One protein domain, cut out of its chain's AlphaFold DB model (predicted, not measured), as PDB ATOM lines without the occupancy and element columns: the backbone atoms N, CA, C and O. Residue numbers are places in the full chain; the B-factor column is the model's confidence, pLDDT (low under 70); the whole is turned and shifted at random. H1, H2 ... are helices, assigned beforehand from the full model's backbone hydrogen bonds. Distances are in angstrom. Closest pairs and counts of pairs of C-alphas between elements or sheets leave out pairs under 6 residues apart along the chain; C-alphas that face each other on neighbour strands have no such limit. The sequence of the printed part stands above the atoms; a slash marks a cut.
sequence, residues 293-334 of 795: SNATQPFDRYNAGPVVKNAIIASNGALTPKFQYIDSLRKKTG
ATOM      1  N   SER A 293     126.079 158.020 229.167       88.12
ATOM      2  CA  SER A 293     125.878 159.460 229.030       88.12
ATOM      3  C   SER A 293     124.667 159.773 228.165       88.12
ATOM      4  O   SER A 293     124.524 159.266 227.055       88.12
ATOM      5  N   ASN A 294     123.808 160.661 228.661       87.88
ATOM      6  CA  ASN A 294     122.712 161.227 227.894       87.88
ATOM      7  C   ASN A 294     122.795 162.754 227.945       87.88
ATOM      8  O   ASN A 294     122.425 163.379 228.940       87.88
ATOM      9  N   ALA A 295     123.252 163.349 226.843       85.19
ATOM     10  CA  ALA A 295     123.456 164.788 226.727       85.19
ATOM     11  C   ALA A 295     122.157 165.610 226.791       85.19
ATOM     12  O   ALA A 295     122.239 166.825 226.940       85.19
ATOM     13  N   THR A 296     120.971 164.997 226.703       89.06
ATOM     14  CA  THR A 296     119.686 165.699 226.875       89.06
ATOM     15  C   THR A 296     119.220 165.733 228.329       89.06
ATOM     16  O   THR A 296     118.200 166.348 228.630       89.06
ATOM     17  N   GLN A 297     119.910 165.049 229.247       89.00
ATOM     18  CA  GLN A 297     119.572 165.079 230.667       89.00
ATOM     19  C   GLN A 297     120.391 166.140 231.413       89.00
ATOM     20  O   GLN A 297     121.549 166.398 231.062       89.00
ATOM     21  N   PRO A 298     119.820 166.753 232.469       87.88
ATOM     22  CA  PRO A 298     120.568 167.647 233.346       87.88
ATOM     23  C   PRO A 298     121.850 166.986 233.862       87.88
ATOM     24  O   PRO A 298     121.824 165.831 234.288       87.88
ATOM     25  N   PHE A 299     122.955 167.737 233.863       90.69
ATOM     26  CA  PHE A 299     124.288 167.247 234.237       90.69
ATOM     27  C   PHE A 299     124.322 166.553 235.612       90.69
ATOM     28  O   PHE A 299     125.012 165.550 235.792       90.69
ATOM     29  N   ASP A 300     123.523 167.036 236.565       87.94
ATOM     30  CA  ASP A 300     123.465 166.486 237.922       87.94
ATOM     31  C   ASP A 300     122.892 165.066 237.972       87.94
ATOM     32  O   ASP A 300     123.269 164.284 238.844       87.94
ATOM     33  N   ARG A 301     122.031 164.700 237.010       86.31
ATOM     34  CA  ARG A 301     121.427 163.360 236.921       86.31
ATOM     35  C   ARG A 301     122.353 162.320 236.301       86.31
ATOM     36  O   ARG A 301     122.109 161.127 236.454       86.31
ATOM     37  N   TYR A 302     123.411 162.748 235.615       88.75
ATOM     38  CA  TYR A 302     124.366 161.825 235.022       88.75
ATOM     39  C   TYR A 302     125.299 161.254 236.099       88.75
ATOM     40  O   TYR A 302     126.118 161.968 236.692       88.75
ATOM     41  N   ASN A 303     125.154 159.957 236.373       87.94
ATOM     42  CA  ASN A 303     125.956 159.234 237.352       87.94
ATOM     43  C   ASN A 303     127.115 158.503 236.659       87.94
ATOM     44  O   ASN A 303     126.923 157.438 236.077       87.94
ATOM     45  N   ALA A 304     128.303 159.099 236.720       89.25
ATOM     46  CA  ALA A 304     129.545 158.555 236.185       89.25
ATOM     47  C   ALA A 304     130.703 158.873 237.130       89.25
ATOM     48  O   ALA A 304     130.637 159.835 237.905       89.25
ATOM     49  N   GLY A 305     131.781 158.100 237.028       89.19
ATOM     50  CA  GLY A 305     133.007 158.344 237.765       89.19
ATOM     51  C   GLY A 305     133.557 159.755 237.514       89.19
ATOM     52  O   GLY A 305     133.375 160.330 236.430       89.19
ATOM     53  N   PRO A 306     134.274 160.336 238.493       88.94
ATOM     54  CA  PRO A 306     134.745 161.721 238.431       88.94
ATOM     55  C   PRO A 306     135.649 161.987 237.222       88.94
ATOM     56  O   PRO A 306     135.680 163.108 236.721       88.94
ATOM     57  N   VAL A 307     136.344 160.968 236.710       91.31
ATOM     58  CA  VAL A 307     137.215 161.078 235.529       91.31
ATOM     59  C   VAL A 307     136.435 161.450 234.265       91.31
ATOM     60  O   VAL A 307     136.866 162.332 233.519       91.31
ATOM     61  N   VAL A 308     135.294 160.792 234.035       91.75
ATOM     62  CA  VAL A 308     134.415 161.045 232.883       91.75
ATOM     63  C   VAL A 308     133.548 162.264 233.157       91.75
ATOM     64  O   VAL A 308     133.501 163.174 232.335       91.75
ATOM     65  N   LYS A 309     132.923 162.339 234.339       89.94
ATOM     66  CA  LYS A 309     132.004 163.430 234.693       89.94
ATOM     67  C   LYS A 309     132.680 164.805 234.639       89.94
ATOM     68  O   LYS A 309     132.117 165.734 234.072       89.94
ATOM     69  N   ASN A 310     133.919 164.925 235.127       89.44
ATOM     70  CA  ASN A 310     134.678 166.182 235.077       89.44
ATOM     71  C   ASN A 310     135.232 166.530 233.685       89.44
ATOM     72  O   ASN A 310     135.764 167.626 233.513       89.44
ATOM     73  N   ALA A 311     135.170 165.611 232.718       90.44
ATOM     74  CA  ALA A 311     135.611 165.852 231.347       90.44
ATOM     75  C   ALA A 311     134.493 166.404 230.442       90.44
ATOM     76  O   ALA A 311     134.778 166.805 229.317       90.44
ATOM     77  N   ILE A 312     133.240 166.443 230.913       91.00
ATOM     78  CA  ILE A 312     132.093 166.930 230.138       91.00
ATOM     79  C   ILE A 312     132.055 168.456 230.173       91.00
ATOM     80  O   ILE A 312     131.833 169.053 231.224       91.00
ATOM     81  N   ILE A 313     132.222 169.082 229.006       93.06
ATOM     82  CA  ILE A 313     132.207 170.545 228.855       93.06
ATOM     83  C   ILE A 313     130.774 171.093 228.891       93.06
ATOM     84  O   ILE A 313     130.509 172.092 229.560       93.06
ATOM     85  N   ALA A 314     129.842 170.431 228.203       91.81
ATOM     86  CA  ALA A 314     128.447 170.848 228.103       91.81
ATOM     87  C   ALA A 314     127.489 169.652 228.192       91.81
ATOM     88  O   ALA A 314     127.800 168.564 227.709       91.81
ATOM     89  N   SER A 315     126.323 169.871 228.796       91.50
ATOM     90  CA  SER A 315     125.213 168.916 228.867       91.50
ATOM     91  C   SER A 315     123.892 169.677 228.918       91.50
ATOM     92  O   SER A 315     123.814 170.745 229.523       91.50
ATOM     93  N   ASN A 316     122.846 169.130 228.304       91.38
ATOM     94  CA  ASN A 316     121.500 169.706 228.253       91.38
ATOM     95  C   ASN A 316     121.479 171.180 227.806       91.38
ATOM     96  O   ASN A 316     120.840 172.026 228.427       91.38
ATOM     97  N   GLY A 317     122.250 171.500 226.763       88.44
ATOM     98  CA  GLY A 317     122.327 172.852 226.202       88.44
ATOM     99  C   GLY A 317     123.066 173.887 227.062       88.44
ATOM    100  O   GLY A 317     123.088 175.053 226.684       88.44
ATOM    101  N   ALA A 318     123.691 173.493 228.179       89.56
ATOM    102  CA  ALA A 318     124.411 174.397 229.076       89.56
ATOM    103  C   ALA A 318     125.847 173.926 229.356       89.56
ATOM    104  O   ALA A 318     126.148 172.730 229.322       89.56
ATOM    105  N   LEU A 319     126.739 174.875 229.664       92.31
ATOM    106  CA  LEU A 319     128.078 174.574 230.177       92.31
ATOM    107  C   LEU A 319     127.975 173.952 231.573       92.31
ATOM    108  O   LEU A 319     127.225 174.431 232.427       92.31
ATOM    109  N   THR A 320     128.749 172.899 231.823       92.25
ATOM    110  CA  THR A 320     128.816 172.292 233.159       92.25
ATOM    111  C   THR A 320     129.587 173.215 234.118       92.25
ATOM    112  O   THR A 320     130.372 174.057 233.664       92.25
ATOM    113  N   PRO A 321     129.414 173.088 235.451       90.81
ATOM    114  CA  PRO A 321     129.952 174.049 236.423       90.81
ATOM    115  C   PRO A 321     131.448 174.361 236.266       90.81
ATOM    116  O   PRO A 321     131.860 175.512 236.376       90.81
ATOM    117  N   LYS A 322     132.267 173.354 235.931       87.88
ATOM    118  CA  LYS A 322     133.724 173.505 235.769       87.88
ATOM    119  C   LYS A 322     134.124 174.352 234.555       87.88
ATOM    120  O   LYS A 322     135.244 174.851 234.514       87.88
ATOM    121  N   PHE A 323     133.224 174.505 233.584       92.25
ATOM    122  CA  PHE A 323     133.475 175.164 232.304       92.25
ATOM    123  C   PHE A 323     132.652 176.442 232.108       92.25
ATOM    124  O   PHE A 323     132.784 177.084 231.073       92.25
ATOM    125  N   GLN A 324     131.870 176.881 233.101       90.94
ATOM    126  CA  GLN A 324     131.106 178.139 233.038       90.94
ATOM    127  C   GLN A 324     131.988 179.377 232.796       90.94
ATOM    128  O   GLN A 324     131.522 180.373 232.249       90.94
ATOM    129  N   TYR A 325     133.284 179.312 233.124       86.38
ATOM    130  CA  TYR A 325     134.242 180.373 232.798       86.38
ATOM    131  C   TYR A 325     134.364 180.627 231.283       86.38
ATOM    132  O   TYR A 325     134.740 181.732 230.893       86.38
ATOM    133  N   ILE A 326     134.027 179.647 230.431       86.44
ATOM    134  CA  ILE A 326     134.024 179.800 228.970       86.44
ATOM    135  C   ILE A 326     133.028 180.885 228.543       86.44
ATOM    136  O   ILE A 326     133.344 181.654 227.641       86.44
ATOM    137  N   ASP A 327     131.878 181.026 229.210       81.19
ATOM    138  CA  ASP A 327     130.944 182.121 228.914       81.19
ATOM    139  C   ASP A 327     131.557 183.488 229.230       81.19
ATOM    140  O   ASP A 327     131.395 184.441 228.469       81.19
ATOM    141  N   SER A 328     132.315 183.591 230.322       79.38
ATOM    142  CA  SER A 328     133.055 184.809 230.662       79.38
ATOM    143  C   SER A 328     134.183 185.096 229.666       79.38
ATOM    144  O   SER A 328     134.417 186.260 229.342       79.38
ATOM    145  N   LEU A 329     134.865 184.065 229.150       74.38
ATOM    146  CA  LEU A 329     135.877 184.215 228.098       74.38
ATOM    147  C   LEU A 329     135.255 184.680 226.780       74.38
ATOM    148  O   LEU A 329     135.754 185.636 226.200       74.38
ATOM    149  N   ARG A 330     134.130 184.083 226.364       69.75
ATOM    150  CA  ARG A 330     133.365 184.487 225.169       69.75
ATOM    151  C   ARG A 330     132.921 185.947 225.237       69.75
ATOM    152  O   ARG A 330     133.057 186.682 224.266       69.75
ATOM    153  N   LYS A 331     132.467 186.397 226.412       70.25
ATOM    154  CA  LYS A 331     132.122 187.807 226.658       70.25
ATOM    155  C   LYS A 331     133.336 188.741 226.584       70.25
ATOM    156  O   LYS A 331     133.187 189.874 226.143       70.25
ATOM    157  N   LYS A 332     134.524 188.290 227.006       60.94
ATOM    158  CA  LYS A 332     135.771 189.080 226.963       60.94
ATOM    159  C   LYS A 332     136.395 189.169 225.569       60.94
ATOM    160  O   LYS A 332     137.006 190.186 225.272       60.94
ATOM    161  N   THR A 333     136.243 188.153 224.721       48.22
ATOM    162  CA  THR A 333     136.765 188.150 223.341       48.22
ATOM    163  C   THR A 333     135.848 188.846 222.333       48.22
ATOM    164  O   THR A 333     136.086 188.749 221.135       48.22
ATOM    165  N   GLY A 334     134.787 189.528 222.774       44.03
ATOM    166  CA  GLY A 334     133.833 190.175 221.865       44.03
ATOM    167  C   GLY A 334     132.944 189.195 221.091       44.03
ATOM    168  O   GLY A 334     132.032 189.634 220.398       44.03
TER     169      GLY A 334
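Overview. This is residues 293 to 334 of the 795 residues of a protein of Opisthorchis viverrini (UniProt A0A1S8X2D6). Little regular structure: a loose body of loops with the short helix H1 among them, and the helix H2 as an arm at the other end, where residues 328 to 334 stick out. The 42 printed residues hold two named helices, H1 then H2, and no named strand; the class is all helix, with 12 residues in named elements. The whole is loose, radius of gyration of the C-alphas 11.5 A, and only just flat, spanning 35 by 20 by 11 A.

Along the chain. H2, residues 325 to 332, runs 10.6 A from C-alpha 325 at (134.242, 180.373, 232.798) to C-alpha 332 at (135.771, 189.080, 226.963). H1, residues 306 to 309, measures 4.9 A and begins at (134.745, 161.721, 238.431).

Arrangement. H2 and H1 are apart. Residues 314 to 315 pair with residues 318 to 319, antiparallel. In H2 every O i to N i+4 pair is within hydrogen-bond range; H1 is too short for one.

Size, cuts and confidence. The C-alphas of Gly 305 and Gly 334, the two farthest apart, are 35.6 A apart. The printed part has no cut. The link from H1 to H2 is long, 15 residues. The pLDDT is under 70 at residue 330 and residues 332 to 334.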